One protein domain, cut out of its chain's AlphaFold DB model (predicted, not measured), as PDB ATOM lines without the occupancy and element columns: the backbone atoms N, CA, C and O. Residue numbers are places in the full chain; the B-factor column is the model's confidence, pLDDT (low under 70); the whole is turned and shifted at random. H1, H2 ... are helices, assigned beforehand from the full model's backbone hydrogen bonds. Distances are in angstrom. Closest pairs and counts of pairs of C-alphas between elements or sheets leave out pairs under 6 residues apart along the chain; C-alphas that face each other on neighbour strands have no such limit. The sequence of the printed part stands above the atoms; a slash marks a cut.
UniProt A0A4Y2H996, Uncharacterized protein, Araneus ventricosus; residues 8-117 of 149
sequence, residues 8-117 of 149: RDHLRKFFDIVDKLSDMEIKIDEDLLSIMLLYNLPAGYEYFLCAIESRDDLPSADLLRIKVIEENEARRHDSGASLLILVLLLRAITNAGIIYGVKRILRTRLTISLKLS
ATOM      1  N   ARG A   8     406.274 407.584 287.163       87.81
ATOM      2  CA  ARG A   8     405.977 408.817 287.910       87.81
ATOM      3  C   ARG A   8     406.987 409.927 287.609       87.81
ATOM      4  O   ARG A   8     406.574 411.067 287.401       87.81
ATOM      5  N   ASP A   9     408.278 409.600 287.525       89.56
ATOM      6  CA  ASP A   9     409.331 410.551 287.144       89.56
ATOM      7  C   ASP A   9     409.232 410.950 285.671       89.56
ATOM      8  O   ASP A   9     409.503 412.100 285.324       89.56
ATOM      9  N   HIS A  10     408.843 410.019 284.796       89.19
ATOM     10  CA  HIS A  10     408.620 410.307 283.379       89.19
ATOM     11  C   HIS A  10     407.442 411.265 283.173       89.19
ATOM     12  O   HIS A  10     407.597 412.305 282.536       89.19
ATOM     13  N   LEU A  11     406.298 410.979 283.806       91.50
ATOM     14  CA  LEU A  11     405.138 411.871 283.826       91.50
ATOM     15  C   LEU A  11     405.503 413.243 284.400       91.50
ATOM     16  O   LEU A  11     405.154 414.260 283.810       91.50
ATOM     17  N   ARG A  12     406.241 413.293 285.515       92.31
ATOM     18  CA  ARG A  12     406.713 414.559 286.088       92.31
ATOM     19  C   ARG A  12     407.539 415.358 285.080       92.31
ATOM     20  O   ARG A  12     407.228 416.516 284.853       92.31
ATOM     21  N   LYS A  13     408.537 414.743 284.437       92.62
ATOM     22  CA  LYS A  13     409.375 415.411 283.422       92.62
ATOM     23  C   LYS A  13     408.561 415.916 282.231       92.62
ATOM     24  O   LYS A  13     408.887 416.972 281.702       92.62
ATOM     25  N   PHE A  14     407.522 415.187 281.820       93.50
ATOM     26  CA  PHE A  14     406.603 415.627 280.771       93.50
ATOM     27  C   PHE A  14     405.842 416.895 281.185       93.50
ATOM     28  O   PHE A  14     405.903 417.894 280.471       93.50
ATOM     29  N   PHE A  15     405.198 416.905 282.357       93.56
ATOM     30  CA  PHE A  15     404.489 418.097 282.843       93.56
ATOM     31  C   PHE A  15     405.448 419.269 283.137       93.56
ATOM     32  O   PHE A  15     405.176 420.376 282.694       93.56
ATOM     33  N   ASP A  16     406.642 419.022 283.694       94.69
ATOM     34  CA  ASP A  16     407.706 420.031 283.873       94.69
ATOM     35  C   ASP A  16     408.196 420.655 282.535       94.69
ATOM     36  O   ASP A  16     408.908 421.665 282.551       94.69
ATOM     37  N   ILE A  17     407.919 420.036 281.377       93.81
ATOM     38  CA  ILE A  17     408.172 420.602 280.035       93.81
ATOM     39  C   ILE A  17     406.953 421.395 279.552       93.81
ATOM     40  O   ILE A  17     407.121 422.490 279.023       93.81
ATOM     41  N   VAL A  18     405.743 420.869 279.753       93.31
ATOM     42  CA  VAL A  18     404.478 421.536 279.399       93.31
ATOM     43  C   VAL A  18     404.326 422.859 280.155       93.31
ATOM     44  O   VAL A  18     404.013 423.874 279.538       93.31
ATOM     45  N   ASP A  19     404.646 422.876 281.449       94.44
ATOM     46  CA  ASP A  19     404.619 424.079 282.284       94.44
ATOM     47  C   ASP A  19     405.592 425.144 281.751       94.44
ATOM     48  O   ASP A  19     405.213 426.298 281.580       94.44
ATOM     49  N   LYS A  20     406.812 424.755 281.347       95.50
ATOM     50  CA  LYS A  20     407.789 425.680 280.734       95.50
ATOM     51  C   LYS A  20     407.343 426.219 279.377       95.50
ATOM     52  O   LYS A  20     407.692 427.341 279.029       95.50
ATOM     53  N   LEU A  21     406.608 425.431 278.591       94.62
ATOM     54  CA  LEU A  21     406.017 425.909 277.340       94.62
ATOM     55  C   LEU A  21     404.898 426.919 277.631       94.62
ATOM     56  O   LEU A  21     404.849 427.967 276.989       94.62
ATOM     57  N   SER A  22     404.082 426.668 278.659       93.12
ATOM     58  CA  SER A  22     403.072 427.610 279.158       93.12
ATOM     59  C   SER A  22     403.694 428.927 279.655       93.12
ATOM     60  O   SER A  22     403.223 430.000 279.275       93.12
ATOM     61  N   ASP A  23     404.804 428.864 280.404       95.44
ATOM     62  CA  ASP A  23     405.586 430.032 280.855       95.44
ATOM     63  C   ASP A  23     406.160 430.859 279.687       95.44
ATOM     64  O   ASP A  23     406.391 432.060 279.819       95.44
ATOM     65  N   MET A  24     406.375 430.232 278.524       96.25
ATOM     66  CA  MET A  24     406.785 430.882 277.271       96.25
ATOM     67  C   MET A  24     405.595 431.371 276.419       96.25
ATOM     68  O   MET A  24     405.764 431.666 275.237       96.25
ATOM     69  N   GLU A  25     404.388 431.423 276.993       93.38
ATOM     70  CA  GLU A  25     403.104 431.722 276.335       93.38
ATOM     71  C   GLU A  25     402.702 430.740 275.208       93.38
ATOM     72  O   GLU A  25     401.730 430.970 274.480       93.38
ATOM     73  N   ILE A  26     403.386 429.593 275.088       93.50
ATOM     74  CA  ILE A  26     403.081 428.538 274.113       93.50
ATOM     75  C   ILE A  26     401.959 427.661 274.676       93.50
ATOM     76  O   ILE A  26     402.183 426.654 275.349       93.50
ATOM     77  N   LYS A  27     400.716 428.046 274.375       89.88
ATOM     78  CA  LYS A  27     399.526 427.271 274.746       89.88
ATOM     79  C   LYS A  27     399.376 426.046 273.847       89.88
ATOM     80  O   LYS A  27     399.183 426.176 272.641       89.88
ATOM     81  N   ILE A  28     399.427 424.868 274.460       92.88
ATOM     82  CA  ILE A  28     399.080 423.593 273.829       92.88
ATOM     83  C   ILE A  28     397.578 423.364 274.038       92.88
ATOM     84  O   ILE A  28     397.059 423.603 275.127       92.88
ATOM     85  N   ASP A  29     396.889 422.928 272.988       93.94
ATOM     86  CA  ASP A  29     395.490 422.500 273.058       93.94
ATOM     87  C   ASP A  29     395.313 421.264 273.971       93.94
ATOM     88  O   ASP A  29     396.224 420.446 274.089       93.94
ATOM     89  N   GLU A  30     394.160 421.120 274.632       90.06
ATOM     90  CA  GLU A  30     393.939 420.061 275.632       90.06
ATOM     91  C   GLU A  30     393.918 418.653 275.011       90.06
ATOM     92  O   GLU A  30     394.492 417.718 275.587       90.06
ATOM     93  N   ASP A  31     393.339 418.499 273.817       90.88
ATOM     94  CA  ASP A  31     393.338 417.225 273.093       90.88
ATOM     95  C   ASP A  31     394.749 416.922 272.573       90.88
ATOM     96  O   ASP A  31     395.253 415.808 272.746       90.88
ATOM     97  N   LEU A  32     395.445 417.925 272.022       93.44
ATOM     98  CA  LEU A  32     396.839 417.776 271.586       93.44
ATOM     99  C   LEU A  32     397.775 417.396 272.743       93.44
ATOM    100  O   LEU A  32     398.609 416.506 272.583       93.44
ATOM    101  N   LEU A  33     397.629 418.016 273.915       94.19
ATOM    102  CA  LEU A  33     398.400 417.693 275.117       94.19
ATOM    103  C   LEU A  33     398.152 416.246 275.567       94.19
ATOM    104  O   LEU A  33     399.090 415.525 275.915       94.19
ATOM    105  N   SER A  34     396.893 415.811 275.514       92.12
ATOM    106  CA  SER A  34     396.470 414.449 275.848       92.12
ATOM    107  C   SER A  34     397.055 413.419 274.869       92.12
ATOM    108  O   SER A  34     397.580 412.390 275.291       92.12
ATOM    109  N   ILE A  35     397.073 413.732 273.569       92.50
ATOM    110  CA  ILE A  35     397.725 412.929 272.520       92.50
ATOM    111  C   ILE A  35     399.251 412.883 272.720       92.50
ATOM    112  O   ILE A  35     399.853 411.809 272.675       92.50
ATOM    113  N   MET A  36     399.893 414.025 272.990       92.69
ATOM    114  CA  MET A  36     401.338 414.107 273.248       92.69
ATOM    115  C   MET A  36     401.760 413.296 274.475       92.69
ATOM    116  O   MET A  36     402.838 412.701 274.463       92.69
ATOM    117  N   LEU A  37     400.922 413.255 275.515       92.88
ATOM    118  CA  LEU A  37     401.139 412.445 276.712       92.88
ATOM    119  C   LEU A  37     401.092 410.945 276.392       92.88
ATOM    120  O   LEU A  37     401.982 410.209 276.816       92.88
ATOM    121  N   LEU A  38     400.096 410.504 275.614       90.75
ATOM    122  CA  LEU A  38     399.946 409.110 275.179       90.75
ATOM    123  C   LEU A  38     401.170 408.638 274.378       90.75
ATOM    124  O   LEU A  38     401.781 407.631 274.731       90.75
ATOM    125  N   TYR A  39     401.608 409.406 273.376       89.56
ATOM    126  CA  TYR A  39     402.812 409.081 272.596       89.56
ATOM    127  C   TYR A  39     404.128 409.186 273.384       89.56
ATOM    128  O   TYR A  39     405.154 408.692 272.918       89.56
ATOM    129  N   ASN A  40     404.129 409.805 274.569       89.75
ATOM    130  CA  ASN A  40     405.303 409.833 275.439       89.75
ATOM    131  C   ASN A  40     405.458 408.570 276.298       89.75
ATOM    132  O   ASN A  40     406.497 408.421 276.940       89.75
ATOM    133  N   LEU A  41     404.457 407.688 276.376       87.31
ATOM    134  CA  LEU A  41     404.519 406.531 277.273       87.31
ATOM    135  C   LEU A  41     405.576 405.492 276.824       87.31
ATOM    136  O   LEU A  41     405.842 405.353 275.629       87.31
ATOM    137  N   PRO A  42     406.190 404.739 277.764       83.81
ATOM    138  CA  PRO A  42     407.085 403.624 277.435       83.81
ATOM    139  C   PRO A  42     406.394 402.542 276.595       83.81
ATOM    140  O   PRO A  42     405.180 402.361 276.693       83.81
ATOM    141  N   ALA A  43     407.162 401.759 275.828       79.94
ATOM    142  CA  ALA A  43     406.606 400.807 274.855       79.94
ATOM    143  C   ALA A  43     405.705 399.734 275.500       79.94
ATOM    144  O   ALA A  43     404.739 399.277 274.902       79.94
ATOM    145  N   GLY A  44     405.932 399.399 276.775       79.94
ATOM    146  CA  GLY A  44     405.050 398.496 277.522       79.94
ATOM    147  C   GLY A  44     403.599 398.983 277.700       79.94
ATOM    148  O   GLY A  44     402.770 398.220 278.199       79.94
ATOM    149  N   TYR A  45     403.259 400.229 277.356       84.62
ATOM    150  CA  TYR A  45     401.916 400.800 277.528       84.62
ATOM    151  C   TYR A  45     400.979 400.618 276.316       84.62
ATOM    152  O   TYR A  45     399.852 401.096 276.370       84.62
ATOM    153  N   GLU A  46     401.360 399.867 275.276       84.00
ATOM    154  CA  GLU A  46     400.523 399.596 274.085       84.00
ATOM    155  C   GLU A  46     399.071 399.179 274.400       84.00
ATOM    156  O   GLU A  46     398.129 399.734 273.836       84.00
ATOM    157  N   TYR A  47     398.849 398.270 275.358       79.50
ATOM    158  CA  TYR A  47     397.489 397.869 275.760       79.50
ATOM    159  C   TYR A  47     396.678 398.998 276.413       79.50
ATOM    160  O   TYR A  47     395.458 399.053 276.261       79.50
ATOM    161  N   PHE A  48     397.349 399.905 277.130       83.00
ATOM    162  CA  PHE A  48     396.721 401.095 277.698       83.00
ATOM    163  C   PHE A  48     396.358 402.086 276.588       83.00
ATOM    164  O   PHE A  48     395.239 402.590 276.583       83.00
ATOM    165  N   LEU A  49     397.256 402.304 275.618       85.44
ATOM    166  CA  LEU A  49     396.994 403.141 274.442       85.44
ATOM    167  C   LEU A  49     395.763 402.644 273.680       85.44
ATOM    168  O   LEU A  49     394.810 403.400 273.525       85.44
ATOM    169  N   CYS A  50     395.717 401.355 273.337       81.94
ATOM    170  CA  CYS A  50     394.586 400.741 272.639       81.94
ATOM    171  C   CYS A  50     393.248 400.918 273.395       81.94
ATOM    172  O   CYS A  50     392.221 401.225 272.789       81.94
ATOM    173  N   ALA A  51     393.252 400.802 274.730       78.12
ATOM    174  CA  ALA A  51     392.063 401.017 275.565       78.12
ATOM    175  C   ALA A  51     391.640 402.499 275.702       78.12
ATOM    176  O   ALA A  51     390.512 402.782 276.118       78.12
ATOM    177  N   ILE A  52     392.526 403.450 275.381       83.94
ATOM    178  CA  ILE A  52     392.190 404.875 275.258       83.94
ATOM    179  C   ILE A  52     391.715 405.200 273.836       83.94
ATOM    180  O   ILE A  52     390.702 405.878 273.695       83.94
ATOM    181  N   GLU A  53     392.381 404.670 272.807       81.81
ATOM    182  CA  GLU A  53     392.005 404.798 271.390       81.81
ATOM    183  C   GLU A  53     390.606 404.236 271.098       81.81
ATOM    184  O   GLU A  53     389.884 404.771 270.261       81.81
ATOM    185  N   SER A  54     390.176 403.194 271.817       78.75
ATOM    186  CA  SER A  54     388.847 402.592 271.659       78.75
ATOM    187  C   SER A  54     387.694 403.403 272.280       78.75
ATOM    188  O   SER A  54     386.612 402.848 272.485       78.75
ATOM    189  N   ARG A  55     387.906 404.667 272.675       77.62
ATOM    190  CA  ARG A  55     386.901 405.515 273.343       77.62
ATOM    191  C   ARG A  55     386.413 406.643 272.436       77.62
ATOM    192  O   ARG A  55     387.214 407.302 271.790       77.62
ATOM    193  N   ASP A  56     385.113 406.938 272.498       79.06
ATOM    194  CA  ASP A  56     384.493 408.014 271.703       79.06
ATOM    195  C   ASP A  56     384.912 409.437 272.128       79.06
ATOM    196  O   ASP A  56     385.017 410.325 271.288       79.06
ATOM    197  N   ASP A  57     385.117 409.665 273.432       84.38
ATOM    198  CA  ASP A  57     385.555 410.948 274.008       84.38
ATOM    199  C   ASP A  57     386.961 410.762 274.643       84.38
ATOM    200  O   ASP A  57     387.128 409.964 275.589       84.38
ATOM    201  N   LEU A  58     387.960 411.512 274.150       85.38
ATOM    202  CA  LEU A  58     389.339 411.528 274.661       85.38
ATOM    203  C   LEU A  58     389.365 412.088 276.104       85.38
ATOM    204  O   LEU A  58     388.736 413.107 276.386       85.38
ATOM    205  N   PRO A  59     390.026 411.423 277.069       86.31
ATOM    206  CA  PRO A  59     390.226 411.977 278.408       86.31
ATOM    207  C   PRO A  59     391.310 413.062 278.426       86.31
ATOM    208  O   PRO A  59     392.341 412.906 277.780       86.31
ATOM    209  N   SER A  60     391.115 414.083 279.263       89.12
ATOM    210  CA  SER A  60     392.100 415.142 279.498       89.12
ATOM    211  C   SER A  60     393.432 414.625 280.055       89.12
ATOM    212  O   SER A  60     393.495 413.582 280.718       89.12
ATOM    213  N   ALA A  61     394.500 415.396 279.843       89.69
ATOM    214  CA  ALA A  61     395.861 415.049 280.246       89.69
ATOM    215  C   ALA A  61     396.008 414.771 281.756       89.69
ATOM    216  O   ALA A  61     396.703 413.828 282.142       89.69
ATOM    217  N   ASP A  62     395.301 415.512 282.616       85.06
ATOM    218  CA  ASP A  62     395.274 415.261 284.065       85.06
ATOM    219  C   ASP A  62     394.622 413.918 284.416       85.06
ATOM    220  O   ASP A  62     395.119 413.166 285.261       85.06
ATOM    221  N   LEU A  63     393.520 413.572 283.743       84.31
ATOM    222  CA  LEU A  63     392.851 412.291 283.949       84.31
ATOM    223  C   LEU A  63     393.701 411.133 283.408       84.31
ATOM    224  O   LEU A  63     393.783 410.083 284.049       84.31
ATOM    225  N   LEU A  64     394.367 411.326 282.266       89.19
ATOM    226  CA  LEU A  64     395.332 410.378 281.711       89.19
ATOM    227  C   LEU A  64     396.504 410.140 282.661       89.19
ATOM    228  O   LEU A  64     396.820 408.986 282.937       89.19
ATOM    229  N   ARG A  65     397.095 411.196 283.233       87.75
ATOM    230  CA  ARG A  65     398.171 411.097 284.232       87.75
ATOM    231  C   ARG A  65     397.786 410.182 285.394       87.75
ATOM    232  O   ARG A  65     398.570 409.313 285.770       87.75
ATOM    233  N   ILE A  66     396.581 410.347 285.946       86.25
ATOM    234  CA  ILE A  66     396.070 409.487 287.027       86.25
ATOM    235  C   ILE A  66     395.946 408.037 286.539       86.25
ATOM    236  O   ILE A  66     396.422 407.121 287.206       86.25
ATOM    237  N   LYS A  67     395.358 407.826 285.355       84.69
ATOM    238  CA  LYS A  67     395.130 406.492 284.776       84.69
ATOM    239  C   LYS A  67     396.426 405.736 284.470       84.69
ATOM    240  O   LYS A  67     396.493 404.541 284.733       84.69
ATOM    241  N   VAL A  68     397.462 406.424 283.990       87.31
ATOM    242  CA  VAL A  68     398.797 405.846 283.756       87.31
ATOM    243  C   VAL A  68     399.451 405.416 285.075       87.31
ATOM    244  O   VAL A  68     400.081 404.362 285.129       87.31
ATOM    245  N   ILE A  69     399.279 406.182 286.160       84.81
ATOM    246  CA  ILE A  69     399.807 405.815 287.486       84.81
ATOM    247  C   ILE A  69     399.065 404.601 288.064       84.81
ATOM    248  O   ILE A  69     399.711 403.691 288.573       84.81
ATOM    249  N   GLU A  70     397.733 404.557 287.975       82.12
ATOM    250  CA  GLU A  70     396.937 403.395 288.407       82.12
ATOM    251  C   GLU A  70     397.344 402.112 287.660       82.12
ATOM    252  O   GLU A  70     397.552 401.071 288.286       82.12
ATOM    253  N   GLU A  71     397.515 402.204 286.338       81.94
ATOM    254  CA  GLU A  71     398.004 401.121 285.477       81.94
ATOM    255  C   GLU A  71     399.416 400.664 285.885       81.94
ATOM    256  O   GLU A  71     399.670 399.466 286.024       81.94
ATOM    257  N   ASN A  72     400.326 401.607 286.160       83.62
ATOM    258  CA  ASN A  72     401.677 401.307 286.634       83.62
ATOM    259  C   ASN A  72     401.676 400.538 287.967       83.62
ATOM    260  O   ASN A  72     402.385 399.544 288.104       83.62
ATOM    261  N   GLU A  73     400.871 400.953 288.950       80.38
ATOM    262  CA  GLU A  73     400.801 400.243 290.235       80.38
ATOM    263  C   GLU A  73     400.140 398.861 290.102       80.38
ATOM    264  O   GLU A  73     400.608 397.896 290.708       80.38
ATOM    265  N   ALA A  74     399.110 398.707 289.263       75.12
ATOM    266  CA  ALA A  74     398.473 397.407 289.038       75.12
ATOM    267  C   ALA A  74     399.398 396.384 288.356       75.12
ATOM    268  O   ALA A  74     399.307 395.189 288.651       75.12
ATOM    269  N   ARG A  75     400.315 396.846 287.496       76.00
ATOM    270  CA  ARG A  75     401.395 396.022 286.922       76.00
ATOM    271  C   ARG A  75     402.387 395.559 287.986       76.00
ATOM    272  O   ARG A  75     402.790 394.404 287.976       76.00
ATOM    273  N   ARG A  76     402.745 396.430 288.935       72.56
ATOM    274  CA  ARG A  76     403.691 396.116 290.025       72.56
ATOM    275  C   ARG A  76     403.140 395.129 291.058       72.56
ATOM    276  O   ARG A  76     403.925 394.517 291.773       72.56
ATOM    277  N   HIS A  77     401.819 394.974 291.137       63.81
ATOM    278  CA  HIS A  77     401.144 394.068 292.074       63.81
ATOM    279  C   HIS A  77     400.740 392.700 291.478       63.81
ATOM    280  O   HIS A  77     400.036 391.940 292.144       63.81
ATOM    281  N   ASP A  78     401.170 392.388 290.247       53.66
ATOM    282  CA  ASP A  78     401.167 391.063 289.577       53.66
ATOM    283  C   ASP A  78     399.836 390.269 289.548       53.66
ATOM    284  O   ASP A  78     399.770 389.109 289.153       53.66
ATOM    285  N   SER A  79     398.733 390.908 289.944       51.62
ATOM    286  CA  SER A  79     397.387 390.314 290.045       51.62
ATOM    287  C   SER A  79     396.342 391.069 289.212       51.62
ATOM    288  O   SER A  79     395.173 390.689 289.189       51.62
ATOM    289  N   GLY A  80     396.735 392.189 288.586       51.00
ATOM    290  CA  GLY A  80     395.803 393.227 288.134       51.00
ATOM    291  C   GLY A  80     395.886 393.650 286.668       51.00
ATOM    292  O   GLY A  80     394.918 394.232 286.192       51.00
ATOM    293  N   ALA A  81     396.965 393.359 285.931       51.50
ATOM    294  CA  ALA A  81     397.164 393.893 284.572       51.50
ATOM    295  C   ALA A  81     396.017 393.524 283.601       51.50
ATOM    296  O   ALA A  81     395.424 394.395 282.966       51.50
ATOM    297  N   SER A  82     395.611 392.252 283.568       49.31
ATOM    298  CA  SER A  82     394.457 391.800 282.772       49.31
ATOM    299  C   SER A  82     393.124 392.369 283.272       49.31
ATOM    300  O   SER A  82     392.180 392.528 282.499       49.31
ATOM    301  N   LEU A  83     393.029 392.670 284.572       51.09
ATOM    302  CA  LEU A  83     391.798 393.114 285.218       51.09
ATOM    303  C   LEU A  83     391.587 394.626 285.092       51.09
ATOM    304  O   LEU A  83     390.443 395.043 284.965       51.09
ATOM    305  N   LEU A  84     392.644 395.447 285.057       56.78
ATOM    306  CA  LEU A  84     392.514 396.878 284.776       56.78
ATOM    307  C   LEU A  84     392.170 397.152 283.318       56.78
ATOM    308  O   LEU A  84     391.273 397.954 283.087       56.78
ATOM    309  N   ILE A  85     392.767 396.452 282.350       60.59
ATOM    310  CA  ILE A  85     392.338 396.553 280.944       60.59
ATOM    311  C   ILE A  85     390.853 396.172 280.833       60.59
ATOM    312  O   ILE A  85     390.062 396.919 280.259       60.59
ATOM    313  N   LEU A  86     390.435 395.075 281.476       53.34
ATOM    314  CA  LEU A  86     389.030 394.666 281.525       53.34
ATOM    315  C   LEU A  86     388.132 395.695 282.238       53.34
ATOM    316  O   LEU A  86     387.037 395.961 281.763       53.34
ATOM    317  N   VAL A  87     388.570 396.312 283.339       58.91
ATOM    318  CA  VAL A  87     387.811 397.344 284.074       58.91
ATOM    319  C   VAL A  87     387.771 398.675 283.323       58.91
ATOM    320  O   VAL A  87     386.762 399.373 283.404       58.91
ATOM    321  N   LEU A  88     388.810 399.036 282.569       59.97
ATOM    322  CA  LEU A  88     388.827 400.206 281.692       59.97
ATOM    323  C   LEU A  88     387.913 399.990 280.483       59.97
ATOM    324  O   LEU A  88     387.125 400.883 280.187       59.97
ATOM    325  N   LEU A  89     387.916 398.801 279.873       56.28
ATOM    326  CA  LEU A  89     386.970 398.420 278.820       56.28
ATOM    327  C   LEU A  89     385.528 398.342 279.348       56.28
ATOM    328  O   LEU A  89     384.628 398.927 278.756       56.28
ATOM    329  N   LEU A  90     385.288 397.716 280.506       52.00
ATOM    330  CA  LEU A  90     383.968 397.689 281.148       52.00
ATOM    331  C   LEU A  90     383.511 399.093 281.555       52.00
ATOM    332  O   LEU A  90     382.338 399.415 281.381       52.00
ATOM    333  N   ARG A  91     384.404 399.968 282.038       55.34
ATOM    334  CA  ARG A  91     384.084 401.386 282.263       55.34
ATOM    335  C   ARG A  91     383.868 402.130 280.955       55.34
ATOM    336  O   ARG A  91     383.010 402.994 280.956       55.34
ATOM    337  N   ALA A  92     384.560 401.825 279.862       53.16
ATOM    338  CA  ALA A  92     384.300 402.437 278.560       53.16
ATOM    339  C   ALA A  92     382.904 402.049 278.053       53.16
ATOM    340  O   ALA A  92     382.105 402.931 277.768       53.16
ATOM    341  N   ILE A  93     382.553 400.760 278.084       50.47
ATOM    342  CA  ILE A  93     381.219 400.238 277.734       50.47
ATOM    343  C   ILE A  93     380.128 400.847 278.639       50.47
ATOM    344  O   ILE A  93     379.100 401.327 278.157       50.47
ATOM    345  N   THR A  94     380.352 400.882 279.957       50.28
ATOM    346  CA  THR A  94     379.368 401.405 280.928       50.28
ATOM    347  C   THR A  94     379.239 402.928 280.853       50.28
ATOM    348  O   THR A  94     378.129 403.458 280.875       50.28
ATOM    349  N   ASN A  95     380.357 403.647 280.723       51.31
ATOM    350  CA  ASN A  95     380.362 405.099 280.581       51.31
ATOM    351  C   ASN A  95     379.824 405.516 279.217       51.31
ATOM    352  O   ASN A  95     379.134 406.518 279.176       51.31
ATOM    353  N   ALA A  96     380.031 404.761 278.136       48.81
ATOM    354  CA  ALA A  96     379.321 404.992 276.883       48.81
ATOM    355  C   ALA A  96     377.805 404.909 277.127       48.81
ATOM    356  O   ALA A  96     377.093 405.875 276.871       48.81
ATOM    357  N   GLY A  97     377.300 403.832 277.742       43.16
ATOM    358  CA  GLY A  97     375.874 403.708 278.079       43.16
ATOM    359  C   GLY A  97     375.321 404.868 278.926       43.16
ATOM    360  O   GLY A  97     374.280 405.444 278.595       43.16
ATOM    361  N   ILE A  98     376.027 405.257 279.993       44.78
ATOM    362  CA  ILE A  98     375.593 406.323 280.911       44.78
ATOM    363  C   ILE A  98     375.774 407.718 280.292       44.78
ATOM    364  O   ILE A  98     374.866 408.541 280.388       44.78
ATOM    365  N   ILE A  99     376.892 407.996 279.618       44.81
ATOM    366  CA  ILE A  99     377.160 409.285 278.969       44.81
ATOM    367  C   ILE A  99     376.244 409.456 277.759       44.81
ATOM    368  O   ILE A  99     375.606 410.496 277.676       44.81
ATOM    369  N   TYR A 100     376.052 408.472 276.876       43.53
ATOM    370  CA  TYR A 100     375.055 408.596 275.801       43.53
ATOM    371  C   TYR A 100     373.632 408.755 276.356       43.53
ATOM    372  O   TYR A 100     372.868 409.558 275.820       43.53
ATOM    373  N   GLY A 101     373.279 408.090 277.464       37.78
ATOM    374  CA  GLY A 101     372.010 408.312 278.165       37.78
ATOM    375  C   GLY A 101     371.849 409.752 278.672       37.78
ATOM    376  O   GLY A 101     370.891 410.441 278.314       37.78
ATOM    377  N   VAL A 102     372.811 410.246 279.455       43.12
ATOM    378  CA  VAL A 102     372.771 411.576 280.085       43.12
ATOM    379  C   VAL A 102     372.968 412.706 279.062       43.12
ATOM    380  O   VAL A 102     372.202 413.664 279.075       43.12
ATOM    381  N   LYS A 103     373.900 412.584 278.106       43.12
ATOM    382  CA  LYS A 103     374.168 413.537 276.999       43.12
ATOM    383  C   LYS A 103     372.949 413.631 276.057       43.12
ATOM    384  O   LYS A 103     372.684 414.707 275.522       43.12
ATOM    385  N   ARG A 104     372.136 412.566 275.919       37.97
ATOM    386  CA  ARG A 104     370.836 412.581 275.203       37.97
ATOM    387  C   ARG A 104     369.718 413.236 276.022       37.97
ATOM    388  O   ARG A 104     369.008 414.074 275.475       37.97
ATOM    389  N   ILE A 105     369.600 412.915 277.315       41.69
ATOM    390  CA  ILE A 105     368.620 413.516 278.246       41.69
ATOM    391  C   ILE A 105     368.863 415.024 278.434       41.69
ATOM    392  O   ILE A 105     367.916 415.811 278.469       41.69
ATOM    393  N   LEU A 106     370.123 415.456 278.509       47.41
ATOM    394  CA  LEU A 106     370.479 416.867 278.658       47.41
ATOM    395  C   LEU A 106     370.222 417.657 277.361       47.41
ATOM    396  O   LEU A 106     369.737 418.787 277.413       47.41
ATOM    397  N   ARG A 107     370.446 417.043 276.186       41.94
ATOM    398  CA  ARG A 107     370.174 417.668 274.877       41.94
ATOM    399  C   ARG A 107     368.672 417.855 274.603       41.94
ATOM    400  O   ARG A 107     368.296 418.868 274.009       41.94
ATOM    401  N   THR A 108     367.802 416.950 275.066       40.88
ATOM    402  CA  THR A 108     366.340 417.178 275.038       40.88
ATOM    403  C   THR A 108     365.891 418.221 276.058       40.88
ATOM    404  O   THR A 108     365.038 419.043 275.737       40.88
ATOM    405  N   ARG A 109     366.484 418.269 277.259       38.19
ATOM    406  CA  ARG A 109     366.170 419.311 278.257       38.19
ATOM    407  C   ARG A 109     366.471 420.726 277.742       38.19
ATOM    408  O   ARG A 109     365.622 421.603 277.886       38.19
ATOM    409  N   LEU A 110     367.613 420.939 277.082       39.66
ATOM    410  CA  LEU A 110     368.022 422.270 276.606       39.66
ATOM    411  C   LEU A 110     367.149 422.804 275.449       39.66
ATOM    412  O   LEU A 110     366.841 423.993 275.398       39.66
ATOM    413  N   THR A 111     366.695 421.928 274.545       42.25
ATOM    414  CA  THR A 111     365.797 422.311 273.434       42.25
ATOM    415  C   THR A 111     364.357 422.564 273.885       42.25
ATOM    416  O   THR A 111     363.674 423.398 273.291       42.25
ATOM    417  N   ILE A 112     363.898 421.907 274.955       43.09
ATOM    418  CA  ILE A 112     362.578 422.161 275.550       43.09
ATOM    419  C   ILE A 112     362.551 423.531 276.253       43.09
ATOM    420  O   ILE A 112     361.607 424.292 276.042       43.09
ATOM    421  N   SER A 113     363.598 423.900 277.003       43.84
ATOM    422  CA  SER A 113     363.672 425.212 277.674       43.84
ATOM    423  C   SER A 113     363.635 426.404 276.709       43.84
ATOM    424  O   SER A 113     362.997 427.403 277.023       43.84
ATOM    425  N   LEU A 114     364.242 426.302 275.519       44.75
ATOM    426  CA  LEU A 114     364.181 427.373 274.513       44.75
ATOM    427  C   LEU A 114     362.801 427.520 273.847       44.75
ATOM    428  O   LEU A 114     362.456 428.617 273.419       44.75
ATOM    429  N   LYS A 115     361.991 426.452 273.773       43.66
ATOM    430  CA  LYS A 115     360.634 426.528 273.198       43.66
ATOM    431  C   LYS A 115     359.561 427.028 274.168       43.66
ATOM    432  O   LYS A 115     358.552 427.545 273.704       43.66
ATOM    433  N   LEU A 116     359.764 426.894 275.480       43.31
ATOM    434  CA  LEU A 116     358.772 427.302 276.485       43.31
ATOM    435  C   LEU A 116     358.705 428.821 276.716       43.31
ATOM    436  O   LEU A 116     357.674 429.315 277.148       43.31
ATOM    437  N   SER A 117     359.748 429.582 276.371       44.12
ATOM    438  CA  SER A 117     359.794 431.035 276.625       44.12
ATOM    439  C   SER A 117     358.973 431.905 275.649       44.12
ATOM    440  O   SER A 117     359.063 433.128 275.723       44.12
TER     441      SER A 117
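AT A GLANCE: This is residues 8 to 117 of the 149 residues of an uncharacterized protein of Araneus ventricosus (UniProt A0A4Y2H996). Helices H1 to H4 make a flat body, from which long H5 sticks out with residues 100 to 116. Printed are 110 residues, five named helices, no named strand: all helix. The whole is loose, radius of gyration of the C-alphas 17.8 A, spanning 54 by 43 by 17 A.

HOW THE PARTS SIT: H1, residues 8 to 23, touches no helix. H2, residues 30 to 39, touches residues 61 to 64 of H4, residues 61 to 76, C-alphas 34 and 61 closest, 4.5 A. H3, residues 43 to 53, touches H5, residues 81 to 116, C-alphas 51 and 89 closest, 6.6 A. H4 and H5 form a hairpin, tilted 24 degrees. Every O i to N i+4 pair is within hydrogen-bond range in H2 and H4, 11 of 12 in H1, 5 of 7 in H3, 31 of 32 in H5.

IN THESE COORDINATES: Find C-alpha 8 at (405.977, 408.817, 287.910); H5 ends at C-alpha 116, (358.772, 427.302, 276.485), after 51.5 A.

THE WHOLE: The printed part has no cut; residues 77 to 117 have low confidence.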